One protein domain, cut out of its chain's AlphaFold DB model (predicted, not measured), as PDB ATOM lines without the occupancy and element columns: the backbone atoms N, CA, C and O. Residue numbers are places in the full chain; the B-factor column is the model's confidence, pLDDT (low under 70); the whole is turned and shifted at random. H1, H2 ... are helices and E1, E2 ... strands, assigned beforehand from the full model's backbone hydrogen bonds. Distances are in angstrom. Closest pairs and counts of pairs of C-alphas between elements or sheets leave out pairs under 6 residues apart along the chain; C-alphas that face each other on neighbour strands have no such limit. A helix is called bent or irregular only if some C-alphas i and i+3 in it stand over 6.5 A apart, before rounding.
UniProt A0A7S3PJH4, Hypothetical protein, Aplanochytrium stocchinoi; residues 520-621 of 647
ATOM      1  N   THR A 520       7.075   0.515  18.557       83.56
ATOM      2  CA  THR A 520       6.939   0.967  17.160       83.56
ATOM      3  C   THR A 520       7.245   2.459  16.988       83.56
ATOM      4  O   THR A 520       6.898   3.298  17.823       83.56
ATOM      5  N   ALA A 521       7.899   2.786  15.872       82.19
ATOM      6  CA  ALA A 521       8.198   4.144  15.411       82.19
ATOM      7  C   ALA A 521       7.128   4.699  14.442       82.19
ATOM      8  O   ALA A 521       7.095   5.900  14.144       82.19
ATOM      9  N   SER A 522       6.261   3.815  13.951       85.31
ATOM     10  CA  SER A 522       5.304   4.026  12.866       85.31
ATOM     11  C   SER A 522       3.987   3.300  13.187       85.31
ATOM     12  O   SER A 522       3.665   2.298  12.547       85.31
ATOM     13  N   PRO A 523       3.228   3.773  14.197       86.06
ATOM     14  CA  PRO A 523       1.913   3.220  14.512       86.06
ATOM     15  C   PRO A 523       0.958   3.308  13.311       86.06
ATOM     16  O   PRO A 523       0.944   4.302  12.568       86.06
ATOM     17  N   LYS A 524       0.169   2.246  13.136       84.62
ATOM     18  CA  LYS A 524      -0.888   2.084  12.128       84.62
ATOM     19  C   LYS A 524      -2.263   2.143  12.822       84.62
ATOM     20  O   LYS A 524      -2.323   2.022  14.047       84.62
ATOM     21  N   PRO A 525      -3.376   2.313  12.082       82.81
ATOM     22  CA  PRO A 525      -4.699   2.499  12.684       82.81
ATOM     23  C   PRO A 525      -5.109   1.423  13.700       82.81
ATOM     24  O   PRO A 525      -5.689   1.772  14.725       82.81
ATOM     25  N   ASP A 526      -4.738   0.166  13.450       83.38
ATOM     26  CA  ASP A 526      -5.134  -1.030  14.217       83.38
ATOM     27  C   ASP A 526      -4.275  -1.291  15.476       83.38
ATOM     28  O   ASP A 526      -4.370  -2.355  16.089       83.38
ATOM     29  N   ASP A 527      -3.393  -0.360  15.859       84.25
ATOM     30  CA  ASP A 527      -2.539  -0.511  17.041       84.25
ATOM     31  C   ASP A 527      -3.201   0.005  18.327       84.25
ATOM     32  O   ASP A 527      -3.490   1.196  18.478       84.25
ATOM     33  N   VAL A 528      -3.316  -0.867  19.334       85.06
ATOM     34  CA  VAL A 528      -3.597  -0.439  20.710       85.06
ATOM     35  C   VAL A 528      -2.309   0.108  21.329       85.06
ATOM     36  O   VAL A 528      -1.425  -0.628  21.770       85.06
ATOM     37  N   LEU A 529      -2.197   1.436  21.338       87.06
ATOM     38  CA  LEU A 529      -1.068   2.151  21.933       87.06
ATOM     39  C   LEU A 529      -1.292   2.371  23.435       87.06
ATOM     40  O   LEU A 529      -2.311   2.958  23.828       87.06
ATOM     41  N   LEU A 530      -0.315   1.951  24.249       86.94
ATOM     42  CA  LEU A 530      -0.306   2.141  25.704       86.94
ATOM     43  C   LEU A 530       0.270   3.508  26.100       86.94
ATOM     44  O   LEU A 530      -0.365   4.264  26.829       86.94
ATOM     45  N   TYR A 531       1.474   3.838  25.622       87.62
ATOM     46  CA  TYR A 531       2.165   5.091  25.955       87.62
ATOM     47  C   TYR A 531       3.221   5.486  24.916       87.62
ATOM     48  O   TYR A 531       3.680   4.661  24.125       87.62
ATOM     49  N   ALA A 532       3.648   6.752  24.966       90.19
ATOM     50  CA  ALA A 532       4.754   7.285  24.174       90.19
ATOM     51  C   ALA A 532       6.030   7.473  25.024       90.19
ATOM     52  O   ALA A 532       5.991   7.984  26.149       90.19
ATOM     53  N   LEU A 533       7.178   7.086  24.467       90.06
ATOM     54  CA  LEU A 533       8.519   7.405  24.957       90.06
ATOM     55  C   LEU A 533       9.090   8.583  24.148       90.06
ATOM     56  O   LEU A 533       9.111   8.493  22.918       90.06
ATOM     57  N   PRO A 534       9.588   9.661  24.782       92.44
ATOM     58  CA  PRO A 534      10.385  10.665  24.084       92.44
ATOM     59  C   PRO A 534      11.756  10.080  23.721       92.44
ATOM     60  O   PRO A 534      12.437   9.502  24.565       92.44
ATOM     61  N   PHE A 535      12.171  10.254  22.467       89.12
ATOM     62  CA  PHE A 535      13.354   9.622  21.877       89.12
ATOM     63  C   PHE A 535      14.252  10.679  21.215       89.12
ATOM     64  O   PHE A 535      13.754  11.618  20.588       89.12
ATOM     65  N   CYS A 536      15.576  10.561  21.359       93.12
ATOM     66  CA  CYS A 536      16.537  11.488  20.752       93.12
ATOM     67  C   CYS A 536      17.843  10.762  20.420       93.12
ATOM     68  O   CYS A 536      18.546  10.297  21.316       93.12
ATOM     69  N   ALA A 537      18.134  10.667  19.126       94.44
ATOM     70  CA  ALA A 537      19.092   9.735  18.540       94.44
ATOM     71  C   ALA A 537      19.789  10.376  17.321       94.44
ATOM     72  O   ALA A 537      19.338  11.435  16.868       94.44
ATOM     73  N   PRO A 538      20.840   9.759  16.751       94.62
ATOM     74  CA  PRO A 538      21.347  10.124  15.427       94.62
ATOM     75  C   PRO A 538      20.224  10.142  14.384       94.62
ATOM     76  O   PRO A 538      19.279   9.353  14.457       94.62
ATOM     77  N   LEU A 539      20.304  11.034  13.393       92.88
ATOM     78  CA  LEU A 539      19.257  11.112  12.369       92.88
ATOM     79  C   LEU A 539      19.176   9.836  11.503       92.88
ATOM     80  O   LEU A 539      18.082   9.478  11.066       92.88
ATOM     81  N   SER A 540      20.302   9.138  11.309       91.12
ATOM     82  CA  SER A 540      20.403   7.843  10.618       91.12
ATOM     83  C   SER A 540      19.600   6.734  11.307       91.12
ATOM     84  O   SER A 540      18.830   6.048  10.634       91.12
ATOM     85  N   SER A 541      19.634   6.662  12.640       89.62
ATOM     86  CA  SER A 541      18.821   5.719  13.424       89.62
ATOM     87  C   SER A 541      17.314   5.991  13.331       89.62
ATOM     88  O   SER A 541      16.502   5.144  13.691       89.62
ATOM     89  N   MET A 542      16.910   7.191  12.891       88.44
ATOM     90  CA  MET A 542      15.518   7.654  12.907       88.44
ATOM     91  C   MET A 542      14.801   7.558  11.551       88.44
ATOM     92  O   MET A 542      13.835   8.293  11.317       88.44
ATOM     93  N   HIS A 543      15.237   6.691  10.635       80.19
ATOM     94  CA  HIS A 543      14.459   6.357   9.433       80.19
ATOM     95  C   HIS A 543      13.153   5.620   9.798       80.19
ATOM     96  O   HIS A 543      13.067   4.971  10.832       80.19
ATOM     97  N   GLY A 544      12.087   5.814   9.015       80.75
ATOM     98  CA  GLY A 544      10.750   5.260   9.300       80.75
ATOM     99  C   GLY A 544       9.925   5.949  10.407       80.75
ATOM    100  O   GLY A 544       8.704   5.815  10.413       80.75
ATOM    101  N   PHE A 545      10.524   6.733  11.316       87.94
ATOM    102  CA  PHE A 545       9.783   7.368  12.423       87.94
ATOM    103  C   PHE A 545       8.743   8.394  11.928       87.94
ATOM    104  O   PHE A 545       9.100   9.435  11.367       87.94
ATOM    105  N   LYS A 546       7.460   8.144  12.236       88.25
ATOM    106  CA  LYS A 546       6.301   8.995  11.886       88.25
ATOM    107  C   LYS A 546       6.380  10.379  12.538       88.25
ATOM    108  O   LYS A 546       6.181  11.404  11.888       88.25
ATOM    109  N   TYR A 547       6.737  10.417  13.821       91.50
ATOM    110  CA  TYR A 547       6.893  11.646  14.601       91.50
ATOM    111  C   TYR A 547       8.371  11.942  14.856       91.50
ATOM    112  O   TYR A 547       8.873  11.692  15.949       91.50
ATOM    113  N   ARG A 548       9.070  12.490  13.851       92.75
ATOM    114  CA  ARG A 548      10.469  12.950  13.960       92.75
ATOM    115  C   ARG A 548      10.654  14.407  13.527       92.75
ATOM    116  O   ARG A 548      10.002  14.877  12.598       92.75
ATOM    117  N   VAL A 549      11.579  15.118  14.172       94.31
ATOM    118  CA  VAL A 549      12.141  16.395  13.697       94.31
ATOM    119  C   VAL A 549      13.663  16.306  13.640       94.31
ATOM    120  O   VAL A 549      14.275  15.705  14.523       94.31
ATOM    121  N   LYS A 550      14.281  16.934  12.633       95.06
ATOM    122  CA  LYS A 550      15.742  17.031  12.518       95.06
ATOM    123  C   LYS A 550      16.264  18.126  13.446       95.06
ATOM    124  O   LYS A 550      15.698  19.221  13.508       95.06
ATOM    125  N   LEU A 551      17.354  17.832  14.143       95.50
ATOM    126  CA  LEU A 551      18.117  18.742  14.985       95.50
ATOM    127  C   LEU A 551      19.506  18.939  14.371       95.50
ATOM    128  O   LEU A 551      20.192  17.973  14.045       95.50
ATOM    129  N   THR A 552      19.933  20.189  14.267       95.44
ATOM    130  CA  THR A 552      21.329  20.566  13.998       95.44
ATOM    131  C   THR A 552      21.791  21.585  15.047       95.44
ATOM    132  O   THR A 552      20.939  22.132  15.757       95.44
ATOM    133  N   PRO A 553      23.094  21.872  15.189       96.06
ATOM    134  CA  PRO A 553      23.578  22.906  16.101       96.06
ATOM    135  C   PRO A 553      22.943  24.291  15.885       96.06
ATOM    136  O   PRO A 553      22.690  24.724  14.756       96.06
ATOM    137  N   GLY A 554      22.699  25.021  16.974       94.19
ATOM    138  CA  GLY A 554      22.078  26.344  16.941       94.19
ATOM    139  C   GLY A 554      21.788  26.947  18.318       94.19
ATOM    140  O   GLY A 554      22.256  26.492  19.351       94.19
ATOM    141  N   ASN A 555      20.991  28.016  18.348       92.75
ATOM    142  CA  ASN A 555      20.891  28.875  19.536       92.75
ATOM    143  C   ASN A 555      19.591  28.650  20.350       92.75
ATOM    144  O   ASN A 555      19.247  29.460  21.217       92.75
ATOM    145  N   LEU A 556      18.813  27.592  20.074       93.50
ATOM    146  CA  LEU A 556      17.532  27.338  20.744       93.50
ATOM    147  C   LEU A 556      17.716  26.464  21.995       93.50
ATOM    148  O   LEU A 556      18.105  25.302  21.921       93.50
ATOM    149  N   LYS A 557      17.364  27.011  23.165       93.81
ATOM    150  CA  LYS A 557      17.383  26.272  24.439       93.81
ATOM    151  C   LYS A 557      16.382  25.107  24.420       93.81
ATOM    152  O   LYS A 557      15.216  25.313  24.064       93.81
ATOM    153  N   LYS A 558      16.804  23.928  24.899       92.81
ATOM    154  CA  LYS A 558      16.056  22.655  24.836       92.81
ATOM    155  C   LYS A 558      14.569  22.737  25.215       92.81
ATOM    156  O   LYS A 558      13.726  22.304  24.441       92.81
ATOM    157  N   GLY A 559      14.206  23.419  26.307       92.94
ATOM    158  CA  GLY A 559      12.796  23.597  26.710       92.94
ATOM    159  C   GLY A 559      11.907  24.346  25.705       92.94
ATOM    160  O   GLY A 559      10.708  24.087  25.621       92.94
ATOM    161  N   LYS A 560      12.475  25.246  24.894       92.50
ATOM    162  CA  LYS A 560      11.752  25.921  23.804       92.50
ATOM    163  C   LYS A 560      11.756  25.087  22.520       92.50
ATOM    164  O   LYS A 560      10.801  25.163  21.750       92.50
ATOM    165  N   ALA A 561      12.795  24.282  22.312       93.94
ATOM    166  CA  ALA A 561      12.872  23.329  21.214       93.94
ATOM    167  C   ALA A 561      11.836  22.197  21.374       93.94
ATOM    168  O   ALA A 561      10.995  22.048  20.491       93.94
ATOM    169  N   CYS A 562      11.776  21.524  22.531       94.00
ATOM    170  CA  CYS A 562      10.777  20.490  22.856       94.00
ATOM    171  C   CYS A 562       9.343  20.959  22.561       94.00
ATOM    172  O   CYS A 562       8.621  20.343  21.780       94.00
ATOM    173  N   LYS A 563       8.958  22.124  23.102       93.06
ATOM    174  CA  LYS A 563       7.635  22.732  22.878       93.06
ATOM    175  C   LYS A 563       7.365  23.074  21.410       93.06
ATOM    176  O   LYS A 563       6.216  23.041  20.986       93.06
ATOM    177  N   THR A 564       8.402  23.390  20.634       93.25
ATOM    178  CA  THR A 564       8.272  23.626  19.189       93.25
ATOM    179  C   THR A 564       8.090  22.314  18.423       93.25
ATOM    180  O   THR A 564       7.260  22.274  17.522       93.25
ATOM    181  N   ALA A 565       8.786  21.237  18.805       93.75
ATOM    182  CA  ALA A 565       8.617  19.910  18.209       93.75
ATOM    183  C   ALA A 565       7.221  19.322  18.492       93.75
ATOM    184  O   ALA A 565       6.527  18.926  17.563       93.75
ATOM    185  N   VAL A 566       6.744  19.369  19.743       93.00
ATOM    186  CA  VAL A 566       5.395  18.893  20.119       93.00
ATOM    187  C   VAL A 566       4.280  19.709  19.443       93.00
ATOM    188  O   VAL A 566       3.284  19.145  18.983       93.00
ATOM    189  N   GLU A 567       4.455  21.029  19.300       92.25
ATOM    190  CA  GLU A 567       3.541  21.888  18.529       92.25
ATOM    191  C   GLU A 567       3.597  21.586  17.015       92.25
ATOM    192  O   GLU A 567       2.593  21.805  16.347       92.25
ATOM    193  N   VAL A 568       4.708  21.065  16.465       92.56
ATOM    194  CA  VAL A 568       4.787  20.547  15.078       92.56
ATOM    195  C   VAL A 568       4.066  19.202  14.949       92.56
ATOM    196  O   VAL A 568       3.211  19.071  14.080       92.56
ATOM    197  N   PHE A 569       4.331  18.233  15.829       91.94
ATOM    198  CA  PHE A 569       3.671  16.918  15.809       91.94
ATOM    199  C   PHE A 569       2.148  17.020  15.946       91.94
ATOM    200  O   PHE A 569       1.409  16.366  15.217       91.94
ATOM    201  N   SER A 570       1.669  17.948  16.780       89.62
ATOM    202  CA  SER A 570       0.237  18.259  16.919       89.62
ATOM    203  C   SER A 570      -0.429  18.797  15.637       89.62
ATOM    204  O   SER A 570      -1.649  18.930  15.612       89.62
ATOM    205  N   ARG A 571       0.344  19.152  14.597       87.38
ATOM    206  CA  ARG A 571      -0.120  19.755  13.329       87.38
ATOM    207  C   ARG A 571       0.017  18.847  12.112       87.38
ATOM    208  O   ARG A 571      -0.410  19.253  11.034       87.38
ATOM    209  N   ILE A 572       0.623  17.671  12.258       86.44
ATOM    210  CA  ILE A 572       0.568  16.638  11.218       86.44
ATOM    211  C   ILE A 572      -0.925  16.326  11.008       86.44
ATOM    212  O   ILE A 572      -1.622  16.127  12.008       86.44
ATOM    213  N   PRO A 573      -1.470  16.372   9.780       81.25
ATOM    214  CA  PRO A 573      -2.895  16.133   9.561       81.25
ATOM    215  C   PRO A 573      -3.242  14.708  10.005       81.25
ATOM    216  O   PRO A 573      -2.578  13.771   9.579       81.25
ATOM    217  N   SER A 574      -4.239  14.551  10.881       80.50
ATOM    218  CA  SER A 574      -4.794  13.230  11.206       80.50
ATOM    219  C   SER A 574      -5.875  12.888  10.193       80.50
ATOM    220  O   SER A 574      -6.799  13.680  10.003       80.50
ATOM    221  N   LYS A 575      -5.754  11.723   9.559       75.44
ATOM    222  CA  LYS A 575      -6.766  11.141   8.670       75.44
ATOM    223  C   LYS A 575      -7.645  10.108   9.382       75.44
ATOM    224  O   LYS A 575      -8.729   9.822   8.891       75.44
ATOM    225  N   SER A 576      -7.202   9.557  10.516       79.56
ATOM    226  CA  SER A 576      -7.963   8.573  11.299       79.56
ATOM    227  C   SER A 576      -7.945   8.869  12.804       79.56
ATOM    228  O   SER A 576      -7.089   9.603  13.304       79.56
ATOM    229  N   SER A 577      -8.891   8.268  13.536       80.50
ATOM    230  CA  SER A 577      -9.036   8.408  14.996       80.50
ATOM    231  C   SER A 577      -7.786   7.952  15.769       80.50
ATOM    232  O   SER A 577      -7.372   8.593  16.738       80.50
ATOM    233  N   SER A 578      -7.105   6.904  15.289       81.50
ATOM    234  CA  SER A 578      -5.855   6.421  15.893       81.50
ATOM    235  C   SER A 578      -4.760   7.502  15.892       81.50
ATOM    236  O   SER A 578      -4.069   7.695  16.890       81.50
ATOM    237  N   GLU A 579      -4.689   8.339  14.850       85.00
ATOM    238  CA  GLU A 579      -3.733   9.455  14.783       85.00
ATOM    239  C   GLU A 579      -4.068  10.618  15.730       85.00
ATOM    240  O   GLU A 579      -3.203  11.437  16.047       85.00
ATOM    241  N   GLU A 580      -5.307  10.713  16.218       85.81
ATOM    242  CA  GLU A 580      -5.654  11.615  17.318       85.81
ATOM    243  C   GLU A 580      -5.250  11.015  18.677       85.81
ATOM    244  O   GLU A 580      -4.683  11.732  19.509       85.81
ATOM    245  N   ARG A 581      -5.404   9.695  18.868       86.56
ATOM    246  CA  ARG A 581      -4.887   8.967  20.044       86.56
ATOM    247  C   ARG A 581      -3.359   9.056  20.149       86.56
ATOM    248  O   ARG A 581      -2.852   9.393  21.219       86.56
ATOM    249  N   GLU A 582      -2.628   8.865  19.048       89.56
ATOM    250  CA  GLU A 582      -1.172   9.082  18.953       89.56
ATOM    251  C   GLU A 582      -0.772  10.477  19.469       89.56
ATOM    252  O   GLU A 582       0.108  10.617  20.325       89.56
ATOM    253  N   LYS A 583      -1.460  11.527  18.996       89.50
ATOM    254  CA  LYS A 583      -1.240  12.915  19.435       89.50
ATOM    255  C   LYS A 583      -1.650  13.143  20.887       89.50
ATOM    256  O   LYS A 583      -1.072  14.016  21.530       89.50
ATOM    257  N   GLY A 584      -2.647  12.418  21.391       88.56
ATOM    258  CA  GLY A 584      -3.037  12.409  22.801       88.56
ATOM    259  C   GLY A 584      -1.888  11.935  23.686       88.56
ATOM    260  O   GLY A 584      -1.449  12.681  24.561       88.56
ATOM    261  N   LEU A 585      -1.323  10.765  23.377       89.38
ATOM    262  CA  LEU A 585      -0.170  10.201  24.089       89.38
ATOM    263  C   LEU A 585       1.063  11.118  24.014       89.38
ATOM    264  O   LEU A 585       1.695  11.377  25.032       89.38
ATOM    265  N   ILE A 586       1.367  11.705  22.847       91.44
ATOM    266  CA  ILE A 586       2.460  12.690  22.704       91.44
ATOM    267  C   ILE A 586       2.265  13.917  23.618       91.44
ATOM    268  O   ILE A 586       3.244  14.470  24.120       91.44
ATOM    269  N   LYS A 587       1.022  14.372  23.826       89.81
ATOM    270  CA  LYS A 587       0.708  15.523  24.694       89.81
ATOM    271  C   LYS A 587       0.723  15.174  26.186       89.81
ATOM    272  O   LYS A 587       0.862  16.096  26.987       89.81
ATOM    273  N   SER A 588       0.566  13.899  26.550       87.56
ATOM    274  CA  SER A 588       0.606  13.451  27.947       87.56
ATOM    275  C   SER A 588       2.044  13.392  28.485       87.56
ATOM    276  O   SER A 588       2.290  13.761  29.634       87.56
ATOM    277  N   VAL A 589       3.029  13.074  27.626       88.94
ATOM    278  CA  VAL A 589       4.455  13.085  27.997       88.94
ATOM    279  C   VAL A 589       4.883  14.462  28.516       88.94
ATOM    280  O   VAL A 589       4.930  15.457  27.789       88.94
ATOM    281  N   THR A 590       5.256  14.499  29.796       90.00
ATOM    282  CA  THR A 590       5.522  15.735  30.535       90.00
ATOM    283  C   THR A 590       6.687  16.559  29.965       90.00
ATOM    284  O   THR A 590       7.690  16.032  29.473       90.00
ATOM    285  N   ASP A 591       6.591  17.892  30.082       89.44
ATOM    286  CA  ASP A 591       7.655  18.837  29.697       89.44
ATOM    287  C   ASP A 591       9.059  18.431  30.212       89.44
ATOM    288  O   ASP A 591       9.996  18.458  29.408       89.44
ATOM    289  N   PRO A 592       9.253  18.051  31.499       91.44
ATOM    290  CA  PRO A 592      10.562  17.637  32.004       91.44
ATOM    291  C   PRO A 592      11.128  16.402  31.303       91.44
ATOM    292  O   PRO A 592      12.314  16.402  30.984       91.44
ATOM    293  N   ASN A 593      10.302  15.391  31.007       90.56
ATOM    294  CA  ASN A 593      10.754  14.147  30.373       90.56
ATOM    295  C   ASN A 593      11.260  14.418  28.947       90.56
ATOM    296  O   ASN A 593      12.363  14.009  28.583       90.56
ATOM    297  N   ASN A 594      10.521  15.226  28.181       92.69
ATOM    298  CA  ASN A 594      10.945  15.696  26.857       92.69
ATOM    299  C   ASN A 594      12.284  16.462  26.922       92.69
ATOM    300  O   ASN A 594      13.186  16.261  26.105       92.69
ATOM    301  N   VAL A 595      12.438  17.313  27.942       93.44
ATOM    302  CA  VAL A 595      13.621  18.161  28.177       93.44
ATOM    303  C   VAL A 595      14.816  17.402  28.772       93.44
ATOM    304  O   VAL A 595      15.949  17.889  28.685       93.44
ATOM    305  N   ALA A 596      14.613  16.225  29.360       91.44
ATOM    306  CA  ALA A 596      15.685  15.358  29.846       91.44
ATOM    307  C   ALA A 596      16.401  14.630  28.695       91.44
ATOM    308  O   ALA A 596      17.613  14.442  28.755       91.44
ATOM    309  N   VAL A 597      15.660  14.267  27.644       91.88
ATOM    310  CA  VAL A 597      16.159  13.471  26.512       91.88
ATOM    311  C   VAL A 597      16.786  14.354  25.411       91.88
ATOM    312  O   VAL A 597      17.853  14.025  24.883       91.88
ATOM    313  N   MET A 598      16.185  15.515  25.112       92.38
ATOM    314  CA  MET A 598      16.645  16.438  24.058       92.38
ATOM    315  C   MET A 598      18.004  17.121  24.347       92.38
ATOM    316  O   MET A 598      18.253  17.628  25.446       92.38
ATOM    317  N   VAL A 599      18.843  17.209  23.305       92.31
ATOM    318  CA  VAL A 599      20.152  17.902  23.275       92.31
ATOM    319  C   VAL A 599      20.017  19.426  23.493       92.31
ATOM    320  O   VAL A 599      18.967  20.026  23.246       92.31
ATOM    321  N   GLY A 600      21.074  20.063  24.011       90.94
ATOM    322  CA  GLY A 600      21.194  21.525  24.123       90.94
ATOM    323  C   GLY A 600      21.468  22.212  22.778       90.94
ATOM    324  O   GLY A 600      21.589  21.545  21.763       90.94
ATOM    325  N   GLY A 601      21.534  23.549  22.765       92.50
ATOM    326  CA  GLY A 601      22.038  24.315  21.612       92.50
ATOM    327  C   GLY A 601      21.514  23.879  20.234       92.50
ATOM    328  O   GLY A 601      22.312  23.577  19.354       92.50
ATOM    329  N   VAL A 602      20.193  23.789  20.022       94.81
ATOM    330  CA  VAL A 602      19.645  23.222  18.769       94.81
ATOM    331  C   VAL A 602      19.093  24.269  17.793       94.81
ATOM    332  O   VAL A 602      18.682  25.372  18.162       94.81
ATOM    333  N   LYS A 603      18.993  23.873  16.528       94.12
ATOM    334  CA  LYS A 603      18.128  24.405  15.475       94.12
ATOM    335  C   LYS A 603      17.245  23.245  15.009       94.12
ATOM    336  O   LYS A 603      17.748  22.182  14.666       94.12
ATOM    337  N   ILE A 604      15.928  23.441  15.016       93.88
ATOM    338  CA  ILE A 604      14.976  22.443  14.502       93.88
ATOM    339  C   ILE A 604      14.805  22.655  12.996       93.88
ATOM    340  O   ILE A 604      14.684  23.797  12.552       93.88
ATOM    341  N   SER A 605      14.718  21.563  12.238       91.12
ATOM    342  CA  SER A 605      14.164  21.532  10.884       91.12
ATOM    343  C   SER A 605      13.040  20.495  10.809       91.12
ATOM    344  O   SER A 605      13.203  19.355  11.248       91.12
ATOM    345  N   ALA A 606      11.877  20.911  10.303       86.94
ATOM    346  CA  ALA A 606      10.693  20.069  10.144       86.94
ATOM    347  C   ALA A 606       9.683  20.716   9.175       86.94
ATOM    348  O   ALA A 606       9.586  21.953   9.147       86.94
ATOM    349  N   PRO A 607       8.874  19.930   8.439       77.88
ATOM    350  CA  PRO A 607       7.739  20.468   7.694       77.88
ATOM    351  C   PRO A 607       6.778  21.219   8.634       77.88
ATOM    352  O   PRO A 607       6.572  20.849   9.788       77.88
ATOM    353  N   GLY A 608       6.222  22.341   8.171       78.00
ATOM    354  CA  GLY A 608       5.277  23.157   8.952       78.00
ATOM    355  C   GLY A 608       5.869  23.998  10.103       78.00
ATOM    356  O   GLY A 608       5.138  24.801  10.696       78.00
ATOM    357  N   LEU A 609       7.176  23.910  10.394       83.88
ATOM    358  CA  LEU A 609       7.856  24.610  11.503       83.88
ATOM    359  C   LEU A 609       7.599  26.133  11.550       83.88
ATOM    360  O   LEU A 609       7.442  26.724  12.627       83.88
ATOM    361  N   ALA A 610       7.499  26.781  10.386       78.88
ATOM    362  CA  ALA A 610       7.193  28.209  10.274       78.88
ATOM    363  C   ALA A 610       5.803  28.576  10.841       78.88
ATOM    364  O   ALA A 610       5.633  29.652  11.417       78.88
ATOM    365  N   LYS A 611       4.811  27.677  10.738       78.88
ATOM    366  CA  LYS A 611       3.464  27.865  11.310       78.88
ATOM    367  C   LYS A 611       3.462  27.584  12.826       78.88
ATOM    368  O   LYS A 611       2.870  28.352  13.587       78.88
ATOM    369  N   ALA A 612       4.185  26.557  13.284       81.12
ATOM    370  CA  ALA A 612       4.305  26.211  14.709       81.12
ATOM    371  C   ALA A 612       5.001  27.309  15.539       81.12
ATOM    372  O   ALA A 612       4.487  27.758  16.566       81.12
ATOM    373  N   SER A 613       6.136  27.824  15.058       80.12
ATOM    374  CA  SER A 613       6.888  28.882  15.750       80.12
ATOM    375  C   SER A 613       6.130  30.220  15.842       80.12
ATOM    376  O   SER A 613       6.294  30.947  16.827       80.12
ATOM    377  N   LYS A 614       5.254  30.537  14.872       80.81
ATOM    378  CA  LYS A 614       4.331  31.688  14.934       80.81
ATOM    379  C   LYS A 614       3.273  31.515  16.038       80.81
ATOM    380  O   LYS A 614       3.072  32.445  16.819       80.81
ATOM    381  N   SER A 615       2.669  30.329  16.167       79.81
ATOM    382  CA  SER A 615       1.682  30.007  17.219       79.81
ATOM    383  C   SER A 615       2.232  30.212  18.632       79.81
ATOM    384  O   SER A 615       1.639  30.936  19.432       79.81
ATOM    385  N   LEU A 616       3.418  29.668  18.923       77.50
ATOM    386  CA  LEU A 616       4.045  29.791  20.244       77.50
ATOM    387  C   LEU A 616       4.378  31.253  20.600       77.50
ATOM    388  O   LEU A 616       4.146  31.681  21.733       77.50
ATOM    389  N   LYS A 617       4.829  32.058  19.622       76.56
ATOM    390  CA  LYS A 617       4.981  33.517  19.792       76.56
ATOM    391  C   LYS A 617       3.630  34.190  20.090       76.56
ATOM    392  O   LYS A 617       3.560  35.022  20.994       76.56
ATOM    393  N   GLY A 618       2.554  33.801  19.403       68.19
ATOM    394  CA  GLY A 618       1.193  34.305  19.634       68.19
ATOM    395  C   GLY A 618       0.659  33.996  21.038       68.19
ATOM    396  O   GLY A 618       0.252  34.914  21.752       68.19
ATOM    397  N   LYS A 619       0.755  32.732  21.475       63.69
ATOM    398  CA  LYS A 619       0.406  32.288  22.838       63.69
ATOM    399  C   LYS A 619       1.156  33.113  23.899       63.69
ATOM    400  O   LYS A 619       0.533  33.629  24.823       63.69
ATOM    401  N   SER A 620       2.462  33.355  23.713       56.19
ATOM    402  CA  SER A 620       3.249  34.189  24.643       56.19
ATOM    403  C   SER A 620       2.852  35.674  24.678       56.19
ATOM    404  O   SER A 620       3.056  36.324  25.701       56.19
ATOM    405  N   LYS A 621       2.263  36.219  23.600       50.12
ATOM    406  CA  LYS A 621       1.750  37.599  23.588       50.12
ATOM    407  C   LYS A 621       0.406  37.712  24.313       50.12
ATOM    408  O   LYS A 621       0.264  38.624  25.118       50.12
TER     409      LYS A 621
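What this domain is: This is residues 520 to 621 of the 647 residues of the protein "Hypothetical protein" of Aplanochytrium stocchinoi (UniProt A0A7S3PJH4). One helix, H1, lies in the middle of a small compact body, with the antiparallel strands E2 and E3 over one side, H3 packed across its first half and H4 crossing its second half at a steep angle. After a link of seven residues H2 runs back toward the last residues of H1, opposite ways to it, and the long bent strand E1 passes beside H2 and H3. The printed part has 102 residues, with four named helices and three named strands in the order E1 E2 H1 H2 H3 E3 H4, and its class is mixed, helices and strands. It is compact, with a radius of gyration of the C-alphas of 13.6 A and spans of 40 by 32 by 24 A.

How they stand to each other: E1, residues 529 to 538, bends by 52 degrees at residue 534 and pairs with no named strand. Its closest C-alphas to H2, residues 577 to 588, are those of Ala 532 and Leu 585, 5.7 A apart. To H3, residues 591 to 597, they are those of Pro 534 and Asn 594, 5.8 A apart. E2, residues 548 to 556, bends by 97 degrees at residue 553. E2 and E3, residues 602 to 605, are antiparallel neighbours at 139 degrees, with N 552 and O 603 at 3.0 A and N 603 and O 552 at 2.7 A, within hydrogen-bond range. H1, residues 558 to 569, is the hub, touching three helices. With residues 566 to 569 alone it only just touches H2, with 3 pairs of C-alphas within 8 A, the closest those of Phe 569 and Lys 583, 7.3 A apart. H1 and H2 form a helical hairpin, at a shallow tilt of 12 degrees, opposite ways. H1 touches H3 with residues 558 to 563 alone, about perpendicular at 76 degrees, the closest C-alphas being those of Gly 559 and Val 595 at 5.7 A. With residues 564 to 568 alone, H1 touches H4, residues 609 to 621, at a steep tilt of 63 degrees, opposite ways, the closest C-alphas being those of Val 568 and Ala 612 at 5.7 A. H4 is apart from H2 and H3. Every O i to N i+4 pair is within hydrogen-bond range in H2 and H3, against 7 of 8 in H1 and 8 of 9 in H4.

Where its parts are: E1 begins at C-alpha 529, (-1.068, 2.151, 21.933), and measures 24.7 A; E2 measures 17.4 A. H1 begins at C-alpha 558, (16.056, 22.655, 24.836), and measures 16.4 A; H2 measures 16.9 A. After H3 and E3, H4 measures 18.8 A and ends at C-alpha 621, (1.750, 37.599, 23.588).

The domain as a whole: The C-alphas farthest apart are those of Asp 526 and Lys 621, 40.3 A. The printed part has no cut and no long link. Mean pLDDT of the printed part is 87.2; residues 618 to 621 are under 70.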